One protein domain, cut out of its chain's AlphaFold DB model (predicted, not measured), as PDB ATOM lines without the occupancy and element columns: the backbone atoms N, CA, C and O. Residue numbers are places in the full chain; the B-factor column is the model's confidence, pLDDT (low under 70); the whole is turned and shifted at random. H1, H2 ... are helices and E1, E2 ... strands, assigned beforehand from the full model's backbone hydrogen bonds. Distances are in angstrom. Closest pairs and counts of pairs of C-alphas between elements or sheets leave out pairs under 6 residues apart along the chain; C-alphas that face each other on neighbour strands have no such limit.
ATOM      1  N   SER A 106     219.597 220.468 291.606       85.88
ATOM      2  CA  SER A 106     219.036 221.595 292.359       85.88
ATOM      3  C   SER A 106     217.564 221.434 292.755       85.88
ATOM      4  O   SER A 106     217.152 221.997 293.771       85.88
ATOM      5  N   GLN A 107     216.776 220.697 291.967       82.75
ATOM      6  CA  GLN A 107     215.345 220.494 292.201       82.75
ATOM      7  C   GLN A 107     215.099 219.353 293.189       82.75
ATOM      8  O   GLN A 107     214.264 219.473 294.082       82.75
ATOM      9  N   GLU A 108     215.835 218.251 293.053       78.94
ATOM     10  CA  GLU A 108     215.601 217.051 293.861       78.94
ATOM     11  C   GLU A 108     216.338 217.075 295.209       78.94
ATOM     12  O   GLU A 108     215.836 216.539 296.207       78.94
ATOM     13  N   LYS A 109     217.510 217.720 295.235       87.75
ATOM     14  CA  LYS A 109     218.431 217.766 296.374       87.75
ATOM     15  C   LYS A 109     218.719 216.370 296.959       87.75
ATOM     16  O   LYS A 109     218.360 216.106 298.117       87.75
ATOM     17  N   PRO A 110     219.278 215.438 296.160       87.31
ATOM     18  CA  PRO A 110     219.529 214.057 296.581       87.31
ATOM     19  C   PRO A 110     220.600 213.940 297.675       87.31
ATOM     20  O   PRO A 110     220.669 212.922 298.362       87.31
ATOM     21  N   GLU A 111     221.412 214.981 297.850       92.00
ATOM     22  CA  GLU A 111     222.473 215.087 298.843       92.00
ATOM     23  C   GLU A 111     221.965 215.332 300.263       92.00
ATOM     24  O   GLU A 111     222.748 215.244 301.208       92.00
ATOM     25  N   ILE A 112     220.687 215.686 300.416       92.44
ATOM     26  CA  ILE A 112     220.113 216.053 301.705       92.44
ATOM     27  C   ILE A 112     219.547 214.824 302.416       92.44
ATOM     28  O   ILE A 112     218.653 214.145 301.898       92.44
ATOM     29  N   ILE A 113     220.022 214.614 303.641       91.12
ATOM     30  CA  ILE A 113     219.419 213.742 304.647       91.12
ATOM     31  C   ILE A 113     218.579 214.610 305.589       91.12
ATOM     32  O   ILE A 113     219.089 215.582 306.150       91.12
ATOM     33  N   ASP A 114     217.310 214.239 305.768       85.94
ATOM     34  CA  ASP A 114     216.359 214.944 306.632       85.94
ATOM     35  C   ASP A 114     216.163 214.194 307.964       85.94
ATOM     36  O   ASP A 114     215.873 212.990 307.991       85.94
ATOM     37  N   ILE A 115     216.341 214.918 309.072       83.19
ATOM     38  CA  ILE A 115     216.199 214.445 310.456       83.19
ATOM     39  C   ILE A 115     215.343 215.478 311.213       83.19
ATOM     40  O   ILE A 115     215.852 216.467 311.734       83.19
ATOM     41  N   GLY A 116     214.023 215.295 311.224       76.19
ATOM     42  CA  GLY A 116     213.061 216.326 311.611       76.19
ATOM     43  C   GLY A 116     213.121 217.504 310.637       76.19
ATOM     44  O   GLY A 116     213.130 217.317 309.422       76.19
ATOM     45  N   GLU A 117     213.218 218.725 311.158       76.88
ATOM     46  CA  GLU A 117     213.469 219.933 310.355       76.88
ATOM     47  C   GLU A 117     214.949 220.128 309.973       76.88
ATOM     48  O   GLU A 117     215.293 221.041 309.217       76.88
ATOM     49  N   ILE A 118     215.845 219.269 310.465       82.69
ATOM     50  CA  ILE A 118     217.283 219.402 310.249       82.69
ATOM     51  C   ILE A 118     217.675 218.770 308.919       82.69
ATOM     52  O   ILE A 118     217.455 217.584 308.682       82.69
ATOM     53  N   LYS A 119     218.354 219.567 308.089       88.81
ATOM     54  CA  LYS A 119     218.852 219.155 306.773       88.81
ATOM     55  C   LYS A 119     220.362 219.013 306.790       88.81
ATOM     56  O   LYS A 119     221.078 220.007 306.954       88.81
ATOM     57  N   ILE A 120     220.851 217.796 306.601       92.19
ATOM     58  CA  ILE A 120     222.278 217.479 306.525       92.19
ATOM     59  C   ILE A 120     222.661 217.297 305.061       92.19
ATOM     60  O   ILE A 120     222.108 216.438 304.382       92.19
ATOM     61  N   SER A 121     223.615 218.091 304.577       94.12
ATOM     62  CA  SER A 121     224.095 218.005 303.198       94.12
ATOM     63  C   SER A 121     225.328 217.117 303.104       94.12
ATOM     64  O   SER A 121     226.397 217.478 303.591       94.12
ATOM     65  N   LEU A 122     225.212 215.981 302.416       95.12
ATOM     66  CA  LEU A 122     226.350 215.115 302.096       95.12
ATOM     67  C   LEU A 122     227.353 215.811 301.173       95.12
ATOM     68  O   LEU A 122     228.556 215.585 301.282       95.12
ATOM     69  N   LYS A 123     226.877 216.704 300.296       94.62
ATOM     70  CA  LYS A 123     227.742 217.511 299.428       94.62
ATOM     71  C   LYS A 123     228.645 218.444 300.236       94.62
ATOM     72  O   LYS A 123     229.782 218.685 299.841       94.62
ATOM     73  N   GLU A 124     228.141 218.973 301.348       93.81
ATOM     74  CA  GLU A 124     228.932 219.776 302.282       93.81
ATOM     75  C   GLU A 124     229.753 218.893 303.220       93.81
ATOM     76  O   GLU A 124     230.899 219.216 303.495       93.81
ATOM     77  N   ALA A 125     229.226 217.770 303.698       93.19
ATOM     78  CA  ALA A 125     229.961 216.900 304.610       93.19
ATOM     79  C   ALA A 125     231.174 216.227 303.948       93.19
ATOM     80  O   ALA A 125     232.178 216.019 304.614       93.19
ATOM     81  N   ILE A 126     231.121 215.915 302.650       94.62
ATOM     82  CA  ILE A 126     232.187 215.191 301.940       94.62
ATOM     83  C   ILE A 126     233.039 216.187 301.126       94.62
ATOM     84  O   ILE A 126     232.547 216.748 300.140       94.62
ATOM     85  N   PRO A 127     234.326 216.421 301.472       90.81
ATOM     86  CA  PRO A 127     235.164 217.440 300.824       90.81
ATOM     87  C   PRO A 127     235.294 217.286 299.303       90.81
ATOM     88  O   PRO A 127     235.350 218.277 298.570       90.81
ATOM     89  N   GLU A 128     235.314 216.047 298.817       91.38
ATOM     90  CA  GLU A 128     235.401 215.717 297.392       91.38
ATOM     91  C   GLU A 128     234.163 216.181 296.616       91.38
ATOM     92  O   GLU A 128     234.264 216.561 295.450       91.38
ATOM     93  N   PHE A 129     232.998 216.206 297.267       94.88
ATOM     94  CA  PHE A 129     231.736 216.603 296.643       94.88
ATOM     95  C   PHE A 129     231.562 218.117 296.609       94.88
ATOM     96  O   PHE A 129     230.952 218.627 295.670       94.88
ATOM     97  N   ARG A 130     232.164 218.859 297.553       88.81
ATOM     98  CA  ARG A 130     232.169 220.336 297.539       88.81
ATOM     99  C   ARG A 130     232.760 220.899 296.247       88.81
ATOM    100  O   ARG A 130     232.303 221.926 295.754       88.81
ATOM    101  N   LYS A 131     233.778 220.221 295.708       84.94
ATOM    102  CA  LYS A 131     234.502 220.631 294.495       84.94
ATOM    103  C   LYS A 131     233.818 220.173 293.204       84.94
ATOM    104  O   LYS A 131     234.141 220.689 292.136       84.94
ATOM    105  N   LYS A 132     232.886 219.217 293.279       90.81
ATOM    106  CA  LYS A 132     232.169 218.685 292.117       90.81
ATOM    107  C   LYS A 132     230.926 219.521 291.809       90.81
ATOM    108  O   LYS A 132     230.143 219.888 292.689       90.81
ATOM    109  N   LYS A 133     230.721 219.799 290.520       90.19
ATOM    110  CA  LYS A 133     229.481 220.389 290.012       90.19
ATOM    111  C   LYS A 133     228.561 219.266 289.548       90.19
ATOM    112  O   LYS A 133     228.844 218.627 288.543       90.19
ATOM    113  N   PHE A 134     227.472 219.067 290.281       90.50
ATOM    114  CA  PHE A 134     226.393 218.157 289.908       90.50
ATOM    115  C   PHE A 134     225.295 218.962 289.212       90.50
ATOM    116  O   PHE A 134     224.698 219.854 289.818       90.50
ATOM    117  N   ASN A 135     225.066 218.682 287.935       86.69
ATOM    118  CA  ASN A 135     223.949 219.229 287.169       86.69
ATOM    119  C   ASN A 135     222.725 218.314 287.298       86.69
ATOM    120  O   ASN A 135     221.599 218.798 287.441       86.69
ATOM    121  N   TYR A 136     222.954 216.998 287.324       85.19
ATOM    122  CA  TYR A 136     221.915 215.974 287.420       85.19
ATOM    123  C   TYR A 136     222.082 215.124 288.676       85.19
ATOM    124  O   TYR A 136     223.191 214.952 289.182       85.19
ATOM    125  N   THR A 137     220.978 214.576 289.182       85.44
ATOM    126  CA  THR A 137     220.995 213.730 290.384       85.44
ATOM    127  C   THR A 137     221.847 212.476 290.227       85.44
ATOM    128  O   THR A 137     222.572 212.134 291.159       85.44
ATOM    129  N   ILE A 138     221.853 211.844 289.045       83.00
ATOM    130  CA  ILE A 138     222.668 210.642 288.806       83.00
ATOM    131  C   ILE A 138     224.159 210.884 289.053       83.00
ATOM    132  O   ILE A 138     224.822 210.036 289.630       83.00
ATOM    133  N   GLU A 139     224.667 212.072 288.708       87.81
ATOM    134  CA  GLU A 139     226.089 212.406 288.850       87.81
ATOM    135  C   GLU A 139     226.495 212.413 290.331       87.81
ATOM    136  O   GLU A 139     227.624 212.074 290.687       87.81
ATOM    137  N   PHE A 140     225.561 212.792 291.211       90.69
ATOM    138  CA  PHE A 140     225.746 212.692 292.653       90.69
ATOM    139  C   PHE A 140     225.689 211.239 293.126       90.69
ATOM    140  O   PHE A 140     226.527 210.844 293.929       90.69
ATOM    141  N   HIS A 141     224.738 210.441 292.634       88.94
ATOM    142  CA  HIS A 141     224.609 209.036 293.024       88.94
ATOM    143  C   HIS A 141     225.822 208.201 292.606       88.94
ATOM    144  O   HIS A 141     226.317 207.433 293.421       88.94
ATOM    145  N   GLU A 142     226.348 208.404 291.398       89.00
ATOM    146  CA  GLU A 142     227.599 207.789 290.937       89.00
ATOM    147  C   GLU A 142     228.761 208.169 291.853       89.00
ATOM    148  O   GLU A 142     229.429 207.299 292.403       89.00
ATOM    149  N   ALA A 143     228.943 209.469 292.108       92.62
ATOM    150  CA  ALA A 143     229.995 209.941 292.999       92.62
ATOM    151  C   ALA A 143     229.845 209.402 294.432       92.62
ATOM    152  O   ALA A 143     230.853 209.139 295.088       92.62
ATOM    153  N   LEU A 144     228.609 209.247 294.917       93.62
ATOM    154  CA  LEU A 144     228.313 208.684 296.229       93.62
ATOM    155  C   LEU A 144     228.631 207.192 296.287       93.62
ATOM    156  O   LEU A 144     229.289 206.768 297.227       93.62
ATOM    157  N   ILE A 145     228.222 206.405 295.294       92.06
ATOM    158  CA  ILE A 145     228.553 204.978 295.242       92.06
ATOM    159  C   ILE A 145     230.067 204.786 295.156       92.06
ATOM    160  O   ILE A 145     230.612 204.034 295.957       92.06
ATOM    161  N   ASP A 146     230.758 205.527 294.288       92.69
ATOM    162  CA  ASP A 146     232.221 205.482 294.197       92.69
ATOM    163  C   ASP A 146     232.873 205.805 295.550       92.69
ATOM    164  O   ASP A 146     233.796 205.115 295.983       92.69
ATOM    165  N   TYR A 147     232.366 206.813 296.266       95.38
ATOM    166  CA  TYR A 147     232.851 207.156 297.604       95.38
ATOM    167  C   TYR A 147     232.671 206.003 298.603       95.38
ATOM    168  O   TYR A 147     233.607 205.675 299.329       95.38
ATOM    169  N   LEU A 148     231.498 205.363 298.607       94.31
ATOM    170  CA  LEU A 148     231.154 204.273 299.528       94.31
ATOM    171  C   LEU A 148     231.878 202.950 299.218       94.31
ATOM    172  O   LEU A 148     231.874 202.048 300.053       94.31
ATOM    173  N   THR A 149     232.531 202.825 298.058       93.25
ATOM    174  CA  THR A 149     233.369 201.654 297.730       93.25
ATOM    175  C   THR A 149     234.786 201.717 298.307       93.25
ATOM    176  O   THR A 149     235.486 200.704 298.301       93.25
ATOM    177  N   LYS A 150     235.241 202.874 298.806       94.75
ATOM    178  CA  LYS A 150     236.593 203.018 299.370       94.75
ATOM    179  C   LYS A 150     236.718 202.268 300.693       94.75
ATOM    180  O   LYS A 150     235.835 202.356 301.531       94.75
ATOM    181  N   GLU A 151     237.849 201.618 300.944       92.12
ATOM    182  CA  GLU A 151     238.054 200.802 302.153       92.12
ATOM    183  C   GLU A 151     237.847 201.578 303.471       92.12
ATOM    184  O   GLU A 151     237.293 201.046 304.429       92.12
ATOM    185  N   ASN A 152     238.223 202.859 303.510       93.88
ATOM    186  CA  ASN A 152     238.198 203.703 304.707       93.88
ATOM    187  C   ASN A 152     237.089 204.777 304.709       93.88
ATOM    188  O   ASN A 152     237.168 205.729 305.491       93.88
ATOM    189  N   TRP A 153     236.059 204.648 303.859       95.56
ATOM    190  CA  TRP A 153     235.030 205.688 303.701       95.56
ATOM    191  C   TRP A 153     234.318 206.027 305.019       95.56
ATOM    192  O   TRP A 153     234.006 207.188 305.273       95.56
ATOM    193  N   GLU A 154     234.067 205.031 305.878       96.19
ATOM    194  CA  GLU A 154     233.312 205.226 307.119       96.19
ATOM    195  C   GLU A 154     234.092 206.076 308.130       96.19
ATOM    196  O   GLU A 154     233.534 206.998 308.724       96.19
ATOM    197  N   GLU A 155     235.381 205.789 308.331       95.75
ATOM    198  CA  GLU A 155     236.239 206.547 309.250       95.75
ATOM    199  C   GLU A 155     236.467 207.975 308.753       95.75
ATOM    200  O   GLU A 155     236.379 208.933 309.526       95.75
ATOM    201  N   GLU A 156     236.703 208.121 307.447       95.38
ATOM    202  CA  GLU A 156     236.855 209.421 306.804       95.38
ATOM    203  C   GLU A 156     235.579 210.260 306.958       95.38
ATOM    204  O   GLU A 156     235.629 211.410 307.404       95.38
ATOM    205  N   LEU A 157     234.417 209.669 306.662       95.88
ATOM    206  CA  LEU A 157     233.133 210.343 306.783       95.88
ATOM    207  C   LEU A 157     232.825 210.721 308.232       95.88
ATOM    208  O   LEU A 157     232.367 211.838 308.462       95.88
ATOM    209  N   LYS A 158     233.094 209.843 309.212       96.81
ATOM    210  CA  LYS A 158     232.922 210.160 310.644       96.81
ATOM    211  C   LYS A 158     233.670 211.433 311.006       96.81
ATOM    212  O   LYS A 158     233.074 212.344 311.574       96.81
ATOM    213  N   LYS A 159     234.951 211.520 310.644       95.69
ATOM    214  CA  LYS A 159     235.775 212.702 310.920       95.69
ATOM    215  C   LYS A 159     235.200 213.954 310.255       95.69
ATOM    216  O   LYS A 159     235.006 214.965 310.924       95.69
ATOM    217  N   ASN A 160     234.863 213.866 308.971       95.44
ATOM    218  CA  ASN A 160     234.326 215.004 308.227       95.44
ATOM    219  C   ASN A 160     232.961 215.472 308.771       95.44
ATOM    220  O   ASN A 160     232.695 216.672 308.849       95.44
ATOM    221  N   LEU A 161     232.099 214.535 309.182       95.94
ATOM    222  CA  LEU A 161     230.814 214.837 309.807       95.94
ATOM    223  C   LEU A 161     230.982 215.467 311.189       95.94
ATOM    224  O   LEU A 161     230.224 216.374 311.509       95.94
ATOM    225  N   ILE A 162     231.959 215.040 311.999       95.56
ATOM    226  CA  ILE A 162     232.243 215.683 313.293       95.56
ATOM    227  C   ILE A 162     232.522 217.170 313.083       95.56
ATOM    228  O   ILE A 162     231.916 217.999 313.764       95.56
ATOM    229  N   ASP A 163     233.399 217.513 312.142       92.62
ATOM    230  CA  ASP A 163     233.760 218.907 311.873       92.62
ATOM    231  C   ASP A 163     232.551 219.691 311.336       92.62
ATOM    232  O   ASP A 163     232.169 220.717 311.904       92.62
ATOM    233  N   TYR A 164     231.880 219.152 310.310       94.69
ATOM    234  CA  TYR A 164     230.697 219.761 309.692       94.69
ATOM    235  C   TYR A 164     229.561 220.010 310.693       94.69
ATOM    236  O   TYR A 164     228.981 221.096 310.736       94.69
ATOM    237  N   LEU A 165     229.223 219.011 311.508       93.44
ATOM    238  CA  LEU A 165     228.094 219.095 312.427       93.44
ATOM    239  C   LEU A 165     228.435 219.953 313.655       93.44
ATOM    240  O   LEU A 165     227.566 220.675 314.136       93.44
ATOM    241  N   ASN A 166     229.682 219.948 314.143       92.38
ATOM    242  CA  ASN A 166     230.086 220.855 315.226       92.38
ATOM    243  C   ASN A 166     230.017 222.328 314.812       92.38
ATOM    244  O   ASN A 166     229.645 223.166 315.634       92.38
ATOM    245  N   GLU A 167     230.363 222.643 313.563       91.75
ATOM    246  CA  GLU A 167     230.212 223.987 313.002       91.75
ATOM    247  C   GLU A 167     228.730 224.357 312.860       91.75
ATOM    248  O   GLU A 167     228.284 225.383 313.389       91.75
ATOM    249  N   LYS A 168     227.944 223.477 312.222       90.12
ATOM    250  CA  LYS A 168     226.504 223.665 311.981       90.12
ATOM    251  C   LYS A 168     225.708 223.867 313.273       90.12
ATOM    252  O   LYS A 168     224.759 224.643 313.290       90.12
ATOM    253  N   PHE A 169     226.112 223.195 314.348       88.62
ATOM    254  CA  PHE A 169     225.475 223.256 315.663       88.62
ATOM    255  C   PHE A 169     226.323 224.007 316.695       88.62
ATOM    256  O   PHE A 169     226.264 223.722 317.890       88.62
ATOM    257  N   SER A 170     227.139 224.967 316.251       88.88
ATOM    258  CA  SER A 170     228.040 225.742 317.117       88.88
ATOM    259  C   SER A 170     227.320 226.553 318.198       88.88
ATOM    260  O   SER A 170     227.906 226.811 319.250       88.88
ATOM    261  N   ASN A 171     226.049 226.891 317.972       82.50
ATOM    262  CA  ASN A 171     225.160 227.547 318.930       82.50
ATOM    263  C   ASN A 171     224.773 226.653 320.122       82.50
ATOM    264  O   ASN A 171     224.308 227.165 321.141       82.50
ATOM    265  N   LEU A 172     224.956 225.335 320.012       77.81
ATOM    266  CA  LEU A 172     224.638 224.404 321.085       77.81
ATOM    267  C   LEU A 172     225.760 224.336 322.121       77.81
ATOM    268  O   LEU A 172     226.945 224.362 321.758       77.81
ATOM    269  N   PRO A 173     225.423 224.168 323.410       79.94
ATOM    270  CA  PRO A 173     226.450 223.996 324.421       79.94
ATOM    271  C   PRO A 173     227.170 222.648 324.238       79.94
ATOM    272  O   PRO A 173     226.656 221.704 323.636       79.94
ATOM    273  N   LYS A 174     228.438 222.610 324.658       82.38
ATOM    274  CA  LYS A 174     229.427 221.624 324.188       82.38
ATOM    275  C   LYS A 174     229.015 220.168 324.425       82.38
ATOM    276  O   LYS A 174     229.239 219.333 323.550       82.38
ATOM    277  N   GLU A 175     228.442 219.872 325.588       77.50
ATOM    278  CA  GLU A 175     228.080 218.504 325.969       77.50
ATOM    279  C   GLU A 175     226.855 218.007 325.188       77.50
ATOM    280  O   GLU A 175     226.878 216.907 324.640       77.50
ATOM    281  N   GLU A 176     225.828 218.846 325.028       70.25
ATOM    282  CA  GLU A 176     224.640 218.546 324.217       70.25
ATOM    283  C   GLU A 176     225.022 218.370 322.752       70.25
ATOM    284  O   GLU A 176     224.592 217.421 322.098       70.25
ATOM    285  N   ARG A 177     225.877 219.265 322.244       83.81
ATOM    286  CA  ARG A 177     226.363 219.196 320.869       83.81
ATOM    287  C   ARG A 177     227.066 217.875 320.610       83.81
ATOM    288  O   ARG A 177     226.796 217.239 319.601       83.81
ATOM    289  N   LYS A 178     227.939 217.440 321.521       84.69
ATOM    290  CA  LYS A 178     228.657 216.168 321.393       84.69
ATOM    291  C   LYS A 178     227.689 214.983 321.304       84.69
ATOM    292  O   LYS A 178     227.848 214.146 320.420       84.69
ATOM    293  N   ILE A 179     226.689 214.934 322.185       77.81
ATOM    294  CA  ILE A 179     225.655 213.888 322.189       77.81
ATOM    295  C   ILE A 179     224.893 213.878 320.864       77.81
ATOM    296  O   ILE A 179     224.804 212.847 320.195       77.81
ATOM    297  N   PHE A 180     224.395 215.045 320.469       81.56
ATOM    298  CA  PHE A 180     223.573 215.199 319.285       81.56
ATOM    299  C   PHE A 180     224.335 214.832 318.006       81.56
ATOM    300  O   PHE A 180     223.867 214.028 317.200       81.56
ATOM    301  N   VAL A 181     225.556 215.353 317.853       89.31
ATOM    302  CA  VAL A 181     226.440 215.077 316.713       89.31
ATOM    303  C   VAL A 181     226.738 213.584 316.590       89.31
ATOM    304  O   VAL A 181     226.622 213.039 315.495       89.31
ATOM    305  N   ASN A 182     227.063 212.903 317.693       88.00
ATOM    306  CA  ASN A 182     227.364 211.471 317.663       88.00
ATOM    307  C   ASN A 182     226.175 210.637 317.165       88.00
ATOM    308  O   ASN A 182     226.358 209.750 316.330       88.00
ATOM    309  N   GLN A 183     224.957 210.946 317.620       84.56
ATOM    310  CA  GLN A 183     223.760 210.240 317.161       84.56
ATOM    311  C   GLN A 183     223.447 210.511 315.686       84.56
ATOM    312  O   GLN A 183     223.126 209.582 314.945       84.56
ATOM    313  N   LEU A 184     223.576 211.762 315.231       89.38
ATOM    314  CA  LEU A 184     223.389 212.094 313.817       89.38
ATOM    315  C   LEU A 184     224.374 211.331 312.924       89.38
ATOM    316  O   LEU A 184     223.978 210.811 311.883       89.38
ATOM    317  N   ILE A 185     225.641 211.238 313.337       93.88
ATOM    318  CA  ILE A 185     226.673 210.494 312.607       93.88
ATOM    319  C   ILE A 185     226.285 209.022 312.462       93.88
ATOM    320  O   ILE A 185     226.359 208.488 311.356       93.88
ATOM    321  N   GLU A 186     225.838 208.377 313.544       90.31
ATOM    322  CA  GLU A 186     225.395 206.977 313.502       90.31
ATOM    323  C   GLU A 186     224.236 206.784 312.509       90.31
ATOM    324  O   GLU A 186     224.277 205.881 311.670       90.31
ATOM    325  N   VAL A 187     223.236 207.671 312.545       90.44
ATOM    326  CA  VAL A 187     222.087 207.640 311.625       90.44
ATOM    327  C   VAL A 187     222.529 207.778 310.169       90.44
ATOM    328  O   VAL A 187     222.128 206.972 309.327       90.44
ATOM    329  N   ILE A 188     223.365 208.776 309.865       94.62
ATOM    330  CA  ILE A 188     223.839 209.058 308.503       94.62
ATOM    331  C   ILE A 188     224.643 207.878 307.955       94.62
ATOM    332  O   ILE A 188     224.422 207.458 306.822       94.62
ATOM    333  N   ILE A 189     225.549 207.308 308.751       95.06
ATOM    334  CA  ILE A 189     226.380 206.179 308.320       95.06
ATOM    335  C   ILE A 189     225.526 204.953 308.027       95.06
ATOM    336  O   ILE A 189     225.712 204.316 306.991       95.06
ATOM    337  N   ASN A 190     224.569 204.638 308.900       92.38
ATOM    338  CA  ASN A 190     223.688 203.495 308.689       92.38
ATOM    339  C   ASN A 190     222.804 203.682 307.448       92.38
ATOM    340  O   ASN A 190     222.654 202.743 306.669       92.38
ATOM    341  N   LEU A 191     222.288 204.894 307.210       92.81
ATOM    342  CA  LEU A 191     221.578 205.216 305.969       92.81
ATOM    343  C   LEU A 191     222.445 204.982 304.730       92.81
ATOM    344  O   LEU A 191     221.969 204.409 303.757       92.81
ATOM    345  N   LEU A 192     223.704 205.423 304.756       94.88
ATOM    346  CA  LEU A 192     224.617 205.280 303.622       94.88
ATOM    347  C   LEU A 192     225.026 203.827 303.371       94.88
ATOM    348  O   LEU A 192     225.128 203.426 302.214       94.88
ATOM    349  N   LYS A 193     225.194 203.022 304.427       93.81
ATOM    350  CA  LYS A 193     225.396 201.569 304.304       93.81
ATOM    351  C   LYS A 193     224.212 200.905 303.614       93.81
ATOM    352  O   LYS A 193     224.392 200.182 302.642       93.81
ATOM    353  N   ASP A 194     223.001 201.193 304.081       90.56
ATOM    354  CA  ASP A 194     221.786 200.636 303.490       90.56
ATOM    355  C   ASP A 194     221.559 201.111 302.057       90.56
ATOM    356  O   ASP A 194     221.110 200.340 301.212       90.56
ATOM    357  N   TYR A 195     221.904 202.364 301.781       90.38
ATOM    358  CA  TYR A 195     221.890 202.919 300.441       90.38
ATOM    359  C   TYR A 195     222.850 202.153 299.525       90.38
ATOM    360  O   TYR A 195     222.439 201.683 298.468       90.38
ATOM    361  N   TYR A 196     224.103 201.961 299.943       91.25
ATOM    362  CA  TYR A 196     225.087 201.205 299.170       91.25
ATOM    363  C   TYR A 196     224.640 199.762 298.904       91.25
ATOM    364  O   TYR A 196     224.649 199.325 297.754       91.25
ATOM    365  N   GLU A 197     224.185 199.041 299.933       89.19
ATOM    366  CA  GLU A 197     223.735 197.652 299.781       89.19
ATOM    367  C   GLU A 197     222.508 197.534 298.869       89.19
ATOM    368  O   GLU A 197     222.469 196.662 298.002       89.19
ATOM    369  N   PHE A 198     221.539 198.447 298.985       83.88
ATOM    370  CA  PHE A 198     220.379 198.464 298.092       83.88
ATOM    371  C   PHE A 198     220.802 198.604 296.624       83.88
ATOM    372  O   PHE A 198     220.349 197.852 295.766       83.88
ATOM    373  N   PHE A 199     221.715 199.522 296.315       80.31
ATOM    374  CA  PHE A 199     222.146 199.734 294.931       80.31
ATOM    375  C   PHE A 199     223.199 198.751 294.432       80.31
ATOM    376  O   PHE A 199     223.448 198.695 293.230       80.31
ATOM    377  N   LYS A 200     223.765 197.927 295.310       81.31
ATOM    378  CA  LYS A 200     224.514 196.735 294.918       81.31
ATOM    379  C   LYS A 200     223.582 195.638 294.397       81.31
ATOM    380  O   LYS A 200     223.929 194.970 293.427       81.31
ATOM    381  N   GLU A 201     222.404 195.481 295.002       76.56
ATOM    382  CA  GLU A 201     221.373 194.529 294.563       76.56
ATOM    383  C   GLU A 201     220.635 195.024 293.310       76.56
ATOM    384  O   GLU A 201     220.531 194.297 292.325       76.56
ATOM    385  N   TYR A 202     220.160 196.273 293.324       72.56
ATOM    386  CA  TYR A 202     219.300 196.818 292.265       72.56
ATOM    387  C   TYR A 202     220.046 197.561 291.156       72.56
ATOM    388  O   TYR A 202     219.388 198.001 290.221       72.56
ATOM    389  N   ARG A 203     221.379 197.681 291.260       69.31
ATOM    390  CA  ARG A 203     222.317 198.349 290.338       69.31
ATOM    391  C   ARG A 203     221.832 199.697 289.780       69.31
ATOM    392  O   ARG A 203     220.918 199.784 288.970       69.31
ATOM    393  N   PHE A 204     222.571 200.766 290.064       68.56
ATOM    394  CA  PHE A 204     222.403 202.000 289.295       68.56
ATOM    395  C   PHE A 204     222.863 201.837 287.843       68.56
ATOM    396  O   PHE A 204     223.976 201.369 287.582       68.56
ATOM    397  N   ASN A 205     222.030 202.300 286.912       72.69
ATOM    398  CA  ASN A 205     222.465 202.573 285.548       72.69
ATOM    399  C   ASN A 205     223.301 203.858 285.548       72.69
ATOM    400  O   ASN A 205     222.887 204.868 286.122       72.69
TER     401      ASN A 205
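This is residues 106 to 205 of the 529 residues of an uncharacterized protein of bacterium (UniProt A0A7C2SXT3). One long helix, H5, makes the long axis; H4 folds back along part of it as a helical hairpin, and H3 meets it crosswise by one end. The short helix H1 packs on H4 in the middle, with little H2 beside it, and a small two-stranded hairpin, E1 and E2, sits by H5's midpart. The printed part has 100 residues, mostly helix, in the order E1 E2 H1 H2 H3 H4 H5, with the two strands antiparallel. It is compact, with a radius of gyration of the C-alphas of 13.9 A, yet elongated, spanning 44 by 28 by 24 A.

Find C-alpha 112 at (220.113, 216.053, 301.705), where E1 begins, residues 112 to 115. E2 is residues 118 to 121, H1 122 to 125 and H2 127 to 130. H3, residues 137 to 148, is 16.6 A long, and H4, residues 153 to 168, 21.6 A. H5, residues 174 to 202, runs 41.7 A to C-alpha 202 at (219.300, 196.818, 292.265).

In the hairpin of E1 and E2, look at N 113 and O 120, 2.9 A apart, within hydrogen-bond range. The closest C-alphas of E1 and H5 are those of Ile 113 and Ile 188, 7.5 A. H1 and H2 touch only at the corner, at Lys 123 and Phe 129, their closest C-alphas, 5.0 A. H1 touches H4, which meets it with residues 157 to 164 alone; the closest C-alphas, of Ala 125 and Leu 161, are 5.7 A apart. H3 touches H5 with residues 145 to 148 alone, about perpendicular at 77 degrees; the closest C-alphas, of Ile 145 and Tyr 196, are 6.5 A apart. H4 and H5, a helical hairpin, touch at a steep tilt of 42 degrees, opposite ways, closest at the C-alphas of Leu 165 and Val 181, 6.1 A. E1 and H4 are apart. In H3, H4 and H5 every O i to N i+4 pair is within hydrogen-bond range; H1 and H2 are too short for one.

The C-alphas farthest apart, of Pro 173 and Asn 205, are 44.6 A apart. The printed part has no cut and no long link. Its mean pLDDT is 88.5; look for values under 70 at residues 203 to 204.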